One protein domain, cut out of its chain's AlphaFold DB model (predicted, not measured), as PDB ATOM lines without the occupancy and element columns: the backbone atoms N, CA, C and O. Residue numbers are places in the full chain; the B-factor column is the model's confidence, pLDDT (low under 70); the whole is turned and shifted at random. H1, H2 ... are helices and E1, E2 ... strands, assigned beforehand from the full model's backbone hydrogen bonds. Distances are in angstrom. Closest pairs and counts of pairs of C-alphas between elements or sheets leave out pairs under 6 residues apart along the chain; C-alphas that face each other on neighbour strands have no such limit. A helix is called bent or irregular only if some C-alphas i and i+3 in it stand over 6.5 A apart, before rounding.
ATOM      1  N   THR A  52      12.672  96.679 126.998       87.00
ATOM      2  CA  THR A  52      13.332  95.369 126.967       87.00
ATOM      3  C   THR A  52      14.639  95.479 126.185       87.00
ATOM      4  O   THR A  52      14.650  96.002 125.071       87.00
ATOM      5  N   GLU A  53      15.741  94.995 126.756       88.31
ATOM      6  CA  GLU A  53      17.064  94.985 126.119       88.31
ATOM      7  C   GLU A  53      17.215  93.764 125.192       88.31
ATOM      8  O   GLU A  53      17.104  92.618 125.631       88.31
ATOM      9  N   LEU A  54      17.507  94.005 123.913       86.38
ATOM     10  CA  LEU A  54      17.888  92.995 122.929       86.38
ATOM     11  C   LEU A  54      19.408  93.027 122.760       86.38
ATOM     12  O   LEU A  54      19.977  93.983 122.227       86.38
ATOM     13  N   LYS A  55      20.070  91.973 123.237       85.06
ATOM     14  CA  LYS A  55      21.530  91.836 123.175       85.06
ATOM     15  C   LYS A  55      21.976  91.238 121.848       85.06
ATOM     16  O   LYS A  55      21.252  90.446 121.244       85.06
ATOM     17  N   ASP A  56      23.181  91.618 121.435       83.50
ATOM     18  CA  ASP A  56      23.882  91.071 120.270       83.50
ATOM     19  C   ASP A  56      23.067  91.112 118.967       83.50
ATOM     20  O   ASP A  56      23.175  90.207 118.139       83.50
ATOM     21  N   VAL A  57      22.240  92.150 118.776       84.38
ATOM     22  CA  VAL A  57      21.431  92.292 117.560       84.38
ATOM     23  C   VAL A  57      22.357  92.559 116.382       84.38
ATOM     24  O   VAL A  57      22.991  93.612 116.297       84.38
ATOM     25  N   LYS A  58      22.414  91.603 115.459       85.31
ATOM     26  CA  LYS A  58      23.131  91.713 114.186       85.31
ATOM     27  C   LYS A  58      22.224  91.275 113.043       85.31
ATOM     28  O   LYS A  58      21.400  90.375 113.215       85.31
ATOM     29  N   PHE A  59      22.396  91.896 111.882       84.69
ATOM     30  CA  PHE A  59      21.637  91.576 110.681       84.69
ATOM     31  C   PHE A  59      22.521  90.905 109.644       84.69
ATOM     32  O   PHE A  59      23.583  91.421 109.309       84.69
ATOM     33  N   THR A  60      22.056  89.774 109.122       85.81
ATOM     34  CA  THR A  60      22.643  89.085 107.976       85.81
ATOM     35  C   THR A  60      21.751  89.311 106.766       85.81
ATOM     36  O   THR A  60      20.681  88.714 106.649       85.81
ATOM     37  N   PHE A  61      22.195  90.184 105.870       83.12
ATOM     38  CA  PHE A  61      21.517  90.495 104.620       83.12
ATOM     39  C   PHE A  61      21.937  89.492 103.549       83.12
ATOM     40  O   PHE A  61      23.135  89.332 103.313       83.12
ATOM     41  N   LYS A  62      20.978  88.806 102.924       81.44
ATOM     42  CA  LYS A  62      21.219  87.792 101.885       81.44
ATOM     43  C   LYS A  62      20.695  88.264 100.537       81.44
ATOM     44  O   LYS A  62      19.522  88.598 100.426       81.44
ATOM     45  N   MET A  63      21.554  88.227  99.525       74.19
ATOM     46  CA  MET A  63      21.249  88.534  98.130       74.19
ATOM     47  C   MET A  63      21.685  87.355  97.256       74.19
ATOM     48  O   MET A  63      22.837  87.281  96.824       74.19
ATOM     49  N   GLY A  64      20.780  86.401  97.016       75.94
ATOM     50  CA  GLY A  64      21.132  85.145  96.345       75.94
ATOM     51  C   GLY A  64      22.254  84.414  97.094       75.94
ATOM     52  O   GLY A  64      22.106  84.109  98.275       75.94
ATOM     53  N   ASP A  65      23.387  84.188  96.425       77.25
ATOM     54  CA  ASP A  65      24.575  83.541  97.009       77.25
ATOM     55  C   ASP A  65      25.457  84.489  97.848       77.25
ATOM     56  O   ASP A  65      26.378  84.038  98.532       77.25
ATOM     57  N   LYS A  66      25.208  85.805  97.804       77.75
ATOM     58  CA  LYS A  66      25.959  86.803  98.579       77.75
ATOM     59  C   LYS A  66      25.299  87.035  99.933       77.75
ATOM     60  O   LYS A  66      24.074  87.074 100.044       77.75
ATOM     61  N   SER A  67      26.106  87.258 100.967       83.88
ATOM     62  CA  SER A  67      25.595  87.681 102.269       83.88
ATOM     63  C   SER A  67      26.560  88.603 102.998       83.88
ATOM     64  O   SER A  67      27.758  88.328 103.013       83.88
ATOM     65  N   ALA A  68      26.035  89.623 103.674       84.94
ATOM     66  CA  ALA A  68      26.803  90.500 104.549       84.94
ATOM     67  C   ALA A  68      26.173  90.537 105.941       84.94
ATOM     68  O   ALA A  68      24.958  90.656 106.074       84.94
ATOM     69  N   THR A  69      27.005  90.428 106.977       86.50
ATOM     70  CA  THR A  69      26.557  90.468 108.375       86.50
ATOM     71  C   THR A  69      27.111  91.703 109.064       86.50
ATOM     72  O   THR A  69      28.305  91.976 108.967       86.50
ATOM     73  N   THR A  70      26.252  92.450 109.751       84.25
ATOM     74  CA  THR A  70      26.644  93.656 110.486       84.25
ATOM     75  C   THR A  70      27.331  93.325 111.806       84.25
ATOM     76  O   THR A  70      27.199  92.223 112.345       84.25
ATOM     77  N   GLU A  71      28.006  94.316 112.382       79.75
ATOM     78  CA  GLU A  71      28.462  94.227 113.767       79.75
ATOM     79  C   GLU A  71      27.265  94.137 114.735       79.75
ATOM     80  O   GLU A  71      26.203  94.710 114.455       79.75
ATOM     81  N   PRO A  72      27.402  93.403 115.853       83.00
ATOM     82  CA  PRO A  72      26.367  93.311 116.872       83.00
ATOM     83  C   PRO A  72      26.221  94.637 117.621       83.00
ATOM     84  O   PRO A  72      27.207  95.245 118.038       83.00
ATOM     85  N   VAL A  73      24.981  95.071 117.834       81.50
ATOM     86  CA  VAL A  73      24.652  96.285 118.591       81.50
ATOM     87  C   VAL A  73      23.517  95.975 119.565       81.50
ATOM     88  O   VAL A  73      22.627  95.180 119.269       81.50
ATOM     89  N   THR A  74      23.526  96.603 120.738       85.56
ATOM     90  CA  THR A  74      22.402  96.520 121.679       85.56
ATOM     91  C   THR A  74      21.251  97.404 121.204       85.56
ATOM     92  O   THR A  74      21.443  98.594 120.953       85.56
ATOM     93  N   VAL A  75      20.049  96.834 121.112       84.00
ATOM     94  CA  VAL A  75      18.819  97.550 120.735       84.00
ATOM     95  C   VAL A  75      17.807  97.412 121.868       84.00
ATOM     96  O   VAL A  75      17.651  96.342 122.443       84.00
ATOM     97  N   TYR A  76      17.102  98.485 122.195       83.12
ATOM     98  CA  TYR A  76      16.047  98.507 123.204       83.12
ATOM     99  C   TYR A  76      14.688  98.571 122.515       83.12
ATOM    100  O   TYR A  76      14.552  99.251 121.499       83.12
ATOM    101  N   VAL A  77      13.691  97.863 123.050       86.56
ATOM    102  CA  VAL A  77      12.324  97.831 122.511       86.56
ATOM    103  C   VAL A  77      11.293  98.151 123.593       86.56
ATOM    104  O   VAL A  77      11.374  97.647 124.714       86.56
ATOM    105  N   THR A  78      10.314  98.997 123.279       85.62
ATOM    106  CA  THR A  78       9.186  99.316 124.167       85.62
ATOM    107  C   THR A  78       8.089  98.256 124.071       85.62
ATOM    108  O   THR A  78       8.003  97.509 123.096       85.62
ATOM    109  N   LYS A  79       7.188  98.214 125.061       79.12
ATOM    110  CA  LYS A  79       5.991  97.349 125.016       79.12
ATOM    111  C   LYS A  79       5.116  97.606 123.778       79.12
ATOM    112  O   LYS A  79       4.474  96.676 123.298       79.12
ATOM    113  N   ASP A  80       5.165  98.821 123.231       75.38
ATOM    114  CA  ASP A  80       4.417  99.244 122.042       75.38
ATOM    115  C   ASP A  80       5.148  98.943 120.718       75.38
ATOM    116  O   ASP A  80       4.728  99.411 119.663       75.38
ATOM    117  N   GLY A  81       6.259  98.194 120.744       75.12
ATOM    118  CA  GLY A  81       6.956  97.730 119.538       75.12
ATOM    119  C   GLY A  81       7.850  98.767 118.852       75.12
ATOM    120  O   GLY A  81       8.182  98.594 117.680       75.12
ATOM    121  N   HIS A  82       8.251  99.825 119.562       82.94
ATOM    122  CA  HIS A  82       9.199 100.820 119.054       82.94
ATOM    123  C   HIS A  82      10.610 100.539 119.567       82.94
ATOM    124  O   HIS A  82      10.797 100.139 120.715       82.94
ATOM    125  N   TYR A  83      11.604 100.786 118.723       83.31
ATOM    126  CA  TYR A  83      12.999 100.434 118.931       83.31
ATOM    127  C   TYR A  83      13.889 101.676 119.071       83.31
ATOM    128  O   TYR A  83      13.596 102.743 118.524       83.31
ATOM    129  N   GLY A  84      15.005 101.533 119.782       82.88
ATOM    130  CA  GLY A  84      16.024 102.569 119.945       82.88
ATOM    131  C   GLY A  84      17.378 101.994 120.362       82.88
ATOM    132  O   GLY A  84      17.490 100.824 120.709       82.88
ATOM    133  N   PHE A  85      18.422 102.821 120.327       85.00
ATOM    134  CA  PHE A  85      19.786 102.427 120.720       85.00
ATOM    135  C   PHE A  85      20.142 102.824 122.158       85.00
ATOM    136  O   PHE A  85      21.222 102.505 122.647       85.00
ATOM    137  N   GLU A  86      19.236 103.517 122.842       83.06
ATOM    138  CA  GLU A  86      19.427 103.989 124.207       83.06
ATOM    139  C   GLU A  86      18.432 103.328 125.155       83.06
ATOM    140  O   GLU A  86      17.292 103.052 124.780       83.06
ATOM    141  N   ASN A  87      18.859 103.122 126.403       83.25
ATOM    142  CA  ASN A  87      18.028 102.574 127.475       83.25
ATOM    143  C   ASN A  87      17.046 103.634 128.018       83.25
ATOM    144  O   ASN A  87      17.099 104.020 129.185       83.25
ATOM    145  N   ASP A  88      16.212 104.165 127.127       80.88
ATOM    146  CA  ASP A  88      15.210 105.192 127.400       80.88
ATOM    147  C   ASP A  88      14.006 104.993 126.466       80.88
ATOM    148  O   ASP A  88      14.109 105.117 125.240       80.88
ATOM    149  N   ALA A  89      12.840 104.705 127.050       75.56
ATOM    150  CA  ALA A  89      11.597 104.500 126.310       75.56
ATOM    151  C   ALA A  89      11.209 105.711 125.453       75.56
ATOM    152  O   ALA A  89      10.672 105.536 124.364       75.56
ATOM    153  N   ALA A  90      11.511 106.936 125.901       78.38
ATOM    154  CA  ALA A  90      11.192 108.146 125.148       78.38
ATOM    155  C   ALA A  90      12.050 108.293 123.881       78.38
ATOM    156  O   ALA A  90      11.667 109.015 122.957       78.38
ATOM    157  N   LYS A  91      13.202 107.611 123.825       79.88
ATOM    158  CA  LYS A  91      14.120 107.597 122.677       79.88
ATOM    159  C   LYS A  91      13.896 106.410 121.741       79.88
ATOM    160  O   LYS A  91      14.402 106.414 120.621       79.88
ATOM    161  N   CYS A  92      13.105 105.428 122.159       79.31
ATOM    162  CA  CYS A  92      12.696 104.304 121.329       79.31
ATOM    163  C   CYS A  92      11.498 104.707 120.459       79.31
ATOM    164  O   CYS A  92      10.350 104.486 120.835       79.31
ATOM    165  N   LYS A  93      11.768 105.352 119.317       82.81
ATOM    166  CA  LYS A  93      10.741 105.847 118.376       82.81
ATOM    167  C   LYS A  93      10.784 105.168 117.006       82.81
ATOM    168  O   LYS A  93       9.907 105.419 116.187       82.81
ATOM    169  N   SER A  94      11.796 104.343 116.750       68.94
ATOM    170  CA  SER A  94      12.031 103.766 115.428       68.94
ATOM    171  C   SER A  94      11.251 102.469 115.239       68.94
ATOM    172  O   SER A  94      11.114 101.672 116.163       68.94
ATOM    173  N   THR A  95      10.769 102.210 114.030       82.25
ATOM    174  CA  THR A  95      10.170 100.920 113.663       82.25
ATOM    175  C   THR A  95      11.249  99.866 113.393       82.25
ATOM    176  O   THR A  95      12.417 100.197 113.171       82.25
ATOM    177  N   ALA A  96      10.866  98.584 113.358       72.12
ATOM    178  CA  ALA A  96      11.777  97.503 112.976       72.12
ATOM    179  C   ALA A  96      12.406  97.749 111.590       72.12
ATOM    180  O   ALA A  96      13.610  97.577 111.425       72.12
ATOM    181  N   ALA A  97      11.616  98.242 110.628       72.56
ATOM    182  CA  ALA A  97      12.096  98.594 109.294       72.56
ATOM    183  C   ALA A  97      13.154  99.708 109.332       72.56
ATOM    184  O   ALA A  97      14.213  99.561 108.735       72.56
ATOM    185  N   GLN A  98      12.917 100.778 110.100       76.50
ATOM    186  CA  GLN A  98      13.867 101.890 110.231       76.50
ATOM    187  C   GLN A  98      15.188 101.461 110.881       76.50
ATOM    188  O   GLN A  98      16.253 101.923 110.475       76.50
ATOM    189  N   ILE A  99      15.141 100.560 111.869       80.38
ATOM    190  CA  ILE A  99      16.356  99.978 112.446       80.38
ATOM    191  C   ILE A  99      17.077  99.118 111.403       80.38
ATOM    192  O   ILE A  99      18.273  99.297 111.207       80.38
ATOM    193  N   VAL A 100      16.372  98.235 110.692       78.88
ATOM    194  CA  VAL A 100      16.962  97.377 109.649       78.88
ATOM    195  C   VAL A 100      17.628  98.211 108.546       78.88
ATOM    196  O   VAL A 100      18.754  97.898 108.168       78.88
ATOM    197  N   SER A 101      17.009  99.308 108.091       76.44
ATOM    198  CA  SER A 101      17.614 100.236 107.121       76.44
ATOM    199  C   SER A 101      18.892 100.888 107.662       76.44
ATOM    200  O   SER A 101      19.910 100.898 106.979       76.44
ATOM    201  N   ALA A 102      18.892 101.339 108.922       81.19
ATOM    202  CA  ALA A 102      20.083 101.926 109.544       81.19
ATOM    203  C   ALA A 102      21.248 100.925 109.695       81.19
ATOM    204  O   ALA A 102      22.411 101.327 109.765       81.19
ATOM    205  N   PHE A 103      20.953  99.625 109.776       81.69
ATOM    206  CA  PHE A 103      21.960  98.563 109.743       81.69
ATOM    207  C   PHE A 103      22.403  98.224 108.315       81.69
ATOM    208  O   PHE A 103      23.588  97.964 108.110       81.69
ATOM    209  N   LEU A 104      21.497  98.273 107.336       81.31
ATOM    210  CA  LEU A 104      21.820  98.086 105.920       81.31
ATOM    211  C   LEU A 104      22.784  99.170 105.413       81.31
ATOM    212  O   LEU A 104      23.760  98.851 104.741       81.31
ATOM    213  N   ASP A 105      22.607 100.425 105.835       82.38
ATOM    214  CA  ASP A 105      23.507 101.539 105.489       82.38
ATOM    215  C   ASP A 105      24.952 101.345 105.979       82.38
ATOM    216  O   ASP A 105      25.894 101.928 105.422       82.38
ATOM    217  N   LYS A 106      25.131 100.524 107.021       78.06
ATOM    218  CA  LYS A 106      26.430 100.169 107.609       78.06
ATOM    219  C   LYS A 106      27.079  98.952 106.945       78.06
ATOM    220  O   LYS A 106      28.216  98.628 107.283       78.06
ATOM    221  N   VAL A 107      26.393  98.275 106.021       83.19
ATOM    222  CA  VAL A 107      26.969  97.174 105.240       83.19
ATOM    223  C   VAL A 107      28.011  97.729 104.268       83.19
ATOM    224  O   VAL A 107      27.775  98.710 103.570       83.19
ATOM    225  N   THR A 108      29.188  97.106 104.229       81.94
ATOM    226  CA  THR A 108      30.304  97.522 103.364       81.94
ATOM    227  C   THR A 108      30.201  96.987 101.938       81.94
ATOM    228  O   THR A 108      30.817  97.543 101.032       81.94
ATOM    229  N   ASP A 109      29.438  95.914 101.727       83.19
ATOM    230  CA  ASP A 109      29.160  95.367 100.402       83.19
ATOM    231  C   ASP A 109      28.168  96.282  99.666       83.19
ATOM    232  O   ASP A 109      26.998  96.377 100.037       83.19
ATOM    233  N   ASN A 110      28.654  96.976  98.634       73.75
ATOM    234  CA  ASN A 110      27.868  97.949  97.875       73.75
ATOM    235  C   ASN A 110      26.709  97.319  97.089       73.75
ATOM    236  O   ASN A 110      25.733  98.021  96.829       73.75
ATOM    237  N   ASP A 111      26.781  96.036  96.719       74.19
ATOM    238  CA  ASP A 111      25.682  95.369  96.011       74.19
ATOM    239  C   ASP A 111      24.519  95.118  96.974       74.19
ATOM    240  O   ASP A 111      23.357  95.321  96.633       74.19
ATOM    241  N   ILE A 112      24.841  94.723  98.208       74.06
ATOM    242  CA  ILE A 112      23.859  94.486  99.270       74.06
ATOM    243  C   ILE A 112      23.325  95.810  99.828       74.06
ATOM    244  O   ILE A 112      22.117  95.949 100.004       74.06
ATOM    245  N   LYS A 113      24.197  96.797 100.070       75.81
ATOM    246  CA  LYS A 113      23.820  98.120 100.587       75.81
ATOM    247  C   LYS A 113      22.873  98.875  99.646       75.81
ATOM    248  O   LYS A 113      21.968  99.546 100.126       75.81
ATOM    249  N   ASN A 114      23.058  98.747  98.329       70.81
ATOM    250  CA  ASN A 114      22.239  99.423  97.314       70.81
ATOM    251  C   ASN A 114      21.136  98.519  96.721       70.81
ATOM    252  O   ASN A 114      20.703  98.737  95.589       70.81
ATOM    253  N   ALA A 115      20.705  97.482  97.444       69.94
ATOM    254  CA  ALA A 115      19.638  96.593  96.992       69.94
ATOM    255  C   ALA A 115      18.306  97.347  96.794       69.94
ATOM    256  O   ALA A 115      17.890  98.122  97.654       69.94
ATOM    257  N   GLU A 116      17.596  97.079  95.695       54.91
ATOM    258  CA  GLU A 116      16.341  97.777  95.346       54.91
ATOM    259  C   GLU A 116      15.094  97.169  96.025       54.91
ATOM    260  O   GLU A 116      13.989  97.696  95.906       54.91
ATOM    261  N   GLY A 117      15.256  96.079  96.785       61.06
ATOM    262  CA  GLY A 117      14.191  95.484  97.592       61.06
ATOM    263  C   GLY A 117      14.731  94.876  98.882       61.06
ATOM    264  O   GLY A 117      15.694  94.116  98.840       61.06
ATOM    265  N   VAL A 118      14.102  95.196 100.019       63.19
ATOM    266  CA  VAL A 118      14.479  94.712 101.359       63.19
ATOM    267  C   VAL A 118      13.244  94.143 102.057       63.19
ATOM    268  O   VAL A 118      12.240  94.836 102.219       63.19
ATOM    269  N   ALA A 119      13.308  92.881 102.485       66.38
ATOM    270  CA  ALA A 119      12.234  92.231 103.232       66.38
ATOM    271  C   ALA A 119      12.327  92.572 104.730       66.38
ATOM    272  O   ALA A 119      13.022  91.904 105.496       66.38
ATOM    273  N   TYR A 120      11.636  93.631 105.160       67.88
ATOM    274  CA  TYR A 120      11.680  94.080 106.553       67.88
ATOM    275  C   TYR A 120      10.951  93.106 107.501       67.88
ATOM    276  O   TYR A 120       9.758  92.854 107.308       67.88
ATOM    277  N   PRO A 121      11.614  92.580 108.548       61.06
ATOM    278  CA  PRO A 121      10.964  91.731 109.541       61.06
ATOM    279  C   PRO A 121       9.988  92.536 110.413       61.06
ATOM    280  O   PRO A 121      10.269  93.672 110.792       61.06
ATOM    281  N   GLU A 122       8.863  91.922 110.799       62.28
ATOM    282  CA  GLU A 122       7.862  92.555 111.680       62.28
ATOM    283  C   GLU A 122       8.396  92.830 113.094       62.28
ATOM    284  O   GLU A 122       7.924  93.740 113.776       62.28
ATOM    285  N   LYS A 123       9.374  92.036 113.553       76.44
ATOM    286  CA  LYS A 123      10.015  92.165 114.867       76.44
ATOM    287  C   LYS A 123      11.502  91.851 114.775       76.44
ATOM    288  O   LYS A 123      11.905  90.936 114.062       76.44
ATOM    289  N   ILE A 124      12.297  92.575 115.557       79.19
ATOM    290  CA  ILE A 124      13.731  92.325 115.735       79.19
ATOM    291  C   ILE A 124      13.931  91.424 116.950       79.19
ATOM    292  O   ILE A 124      13.410  91.712 118.029       79.19
ATOM    293  N   ASN A 125      14.690  90.345 116.772       80.38
ATOM    294  CA  ASN A 125      15.055  89.424 117.841       80.38
ATOM    295  C   ASN A 125      16.446  89.762 118.394       80.38
ATOM    296  O   ASN A 125      17.279  90.331 117.690       80.38
ATOM    297  N   ALA A 126      16.719  89.378 119.641       81.06
ATOM    298  CA  ALA A 126      18.088  89.358 120.154       81.06
ATOM    299  C   ALA A 126      18.937  88.354 119.348       81.06
ATOM    300  O   ALA A 126      18.435  87.302 118.946       81.06
ATOM    301  N   GLY A 127      20.214  88.662 119.126       76.88
ATOM    302  CA  GLY A 127      21.100  87.834 118.309       76.88
ATOM    303  C   GLY A 127      20.971  88.069 116.797       76.88
ATOM    304  O   GLY A 127      20.819  89.193 116.316       76.88
ATOM    305  N   GLU A 128      21.092  86.993 116.018       80.88
ATOM    306  CA  GLU A 128      21.170  87.059 114.555       80.88
ATOM    307  C   GLU A 128      19.791  87.149 113.895       80.88
ATOM    308  O   GLU A 128      18.934  86.290 114.095       80.88
ATOM    309  N   ASN A 129      19.596  88.171 113.062       76.94
ATOM    310  CA  ASN A 129      18.389  88.377 112.270       76.94
ATOM    311  C   ASN A 129      18.749  88.282 110.784       76.94
ATOM    312  O   ASN A 129      19.624  88.999 110.310       76.94
ATOM    313  N   THR A 130      18.088  87.402 110.031       80.69
ATOM    314  CA  THR A 130      18.315  87.279 108.581       80.69
ATOM    315  C   THR A 130      17.316  88.142 107.814       80.69
ATOM    316  O   THR A 130      16.125  88.097 108.107       80.69
ATOM    317  N   VAL A 131      17.800  88.901 106.831       72.44
ATOM    318  CA  VAL A 131      16.996  89.778 105.969       72.44
ATOM    319  C   VAL A 131      17.319  89.465 104.513       72.44
ATOM    320  O   VAL A 131      18.485  89.448 104.124       72.44
ATOM    321  N   GLU A 132      16.303  89.200 103.700       74.31
ATOM    322  CA  GLU A 132      16.489  88.980 102.263       74.31
ATOM    323  C   GLU A 132      16.467  90.315 101.517       74.31
ATOM    324  O   GLU A 132      15.611  91.169 101.772       74.31
ATOM    325  N   VAL A 133      17.424  90.493 100.603       70.00
ATOM    326  CA  VAL A 133      17.538  91.675  99.748       70.00
ATOM    327  C   VAL A 133      17.659  91.274  98.276       70.00
ATOM    328  O   VAL A 133      18.282  90.266  97.936       70.00
ATOM    329  N   ALA A 134      17.043  92.047  97.384       59.38
ATOM    330  CA  ALA A 134      16.960  91.742  95.956       59.38
ATOM    331  C   ALA A 134      17.990  92.537  95.138       59.38
ATOM    332  O   ALA A 134      18.134  93.749  95.305       59.38
ATOM    333  N   ALA A 135      18.710  91.843  94.250       49.81
ATOM    334  CA  ALA A 135      19.710  92.446  93.371       49.81
ATOM    335  C   ALA A 135      19.068  93.340  92.307       49.81
ATOM    336  O   ALA A 135      18.048  92.975  91.721       49.81
TER     337      ALA A 135
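What this domain is: This is residues 52 to 135 of the 665 residues of the protein "YSIRK-type signal peptide-containing protein" of Lactobacillus iners (UniProt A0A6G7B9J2). What is this domain built on? It is a strongly twisted sheet of four strands laid along the long, bent strand E1: the chain turns back from E1 through E2 and then E3, while E4 runs parallel to E1 on the side away from E2. H1 crosses over one face of this sheet, the short H2 sits near the end where E1 turns into E2, and the long stretch of residues 79 to 95 folds back beside E3. How large is it, and in what order do its parts come? The printed part has 84 residues, with two named helices and four named strands: along the chain come first the strands E1, E2 and E3, then the helices H1 and H2, and last the strand E4; the sheet is branched and mixed, E1 being antiparallel to E2, antiparallel to E3 and parallel to E4, and the class is mixed, helices and strands. It is compact, with a radius of gyration of the C-alphas of 12.6 A, yet elongated, spanning 37 by 20 by 16 A.

How they stand to each other: Which strand has the most neighbours? E1, residues 52 to 63, has three, in staggered pairing: E3, residues 73 to 78, over its residues 52 to 57, E4, residues 128 to 134, over 58 to 62, and E2, residues 66 to 69, over 60 to 63. E2 lies on one side of E1 and E4 on the other side, and E2, E3 and E4 are edge strands. Which backbone atoms join them? E1 and E2 form a hairpin, antiparallel at 162 degrees, with N 61 and O 68 2.8 A apart, within hydrogen-bond range. E1 and E3 are antiparallel at 118 degrees, with N 54 and O 75 at 2.8 A. E1 and E4 are parallel at 33 degrees, with N 60 and O 129 at 2.8 A, and E3 and E4 are apart. How do the helices stand to the sheet? H1, residues 96 to 104, is on it at a height over the sheet of 6.8 A, only just over E4, with 3 of its C-alphas falling on E4 and 2 on E1; it runs across the strands, at 85 degrees to E4 on the local plane. Its closest C-alphas to E1 are those of Phe 103 and Phe 59, 7.1 A apart. H2, residues 110 to 113, only grazes the sheet with residues 111 to 113; its closest C-alphas to E1 are those of Ile 112 and Met 63, at 6.6 A. And the helices to each other? H1 and H2 are close but not clearly touching, with the C-alphas of Leu 104 and Lys 113 closest at 5.7 A. In H1 every O i to N i+4 pair is within hydrogen-bond range; H2 is too short for such a pair, and its one O i to N i+3 pair is not within range.

Where its parts are: Where does the longest strand run? E1 begins at C-alpha 52, (13.332, 95.369, 126.967), bends by 62 degrees at residue 55, and measures 30.7 A from first to last C-alpha. How long are the others? E4 measures 19.6 A and ends at C-alpha 134, (16.960, 91.742, 95.956); E3 measures 16.7 A and E2 10.5 A. H1 begins at C-alpha 96, (11.777, 97.503, 112.976), and measures 12.3 A, while H2 has four residues.

The domain as a whole: How far does it reach? The two C-alphas farthest apart are those of Asp 65 and Ala 90, at 39.7 A, and the printed part has no cut. Which links are long? Those from E3 to H1, 17 residues, and from H2 to E4, 14 residues, are long. In short antiparallel pairings, residues 83 to 84 pair with 76 to 77 of E3, and residues 117 to 118 with 133 to 134 of E4. Where is confidence low? The mean pLDDT of the printed part is 78.0, and residue 94, residues 115 to 122 and residues 134 to 135 are under 70.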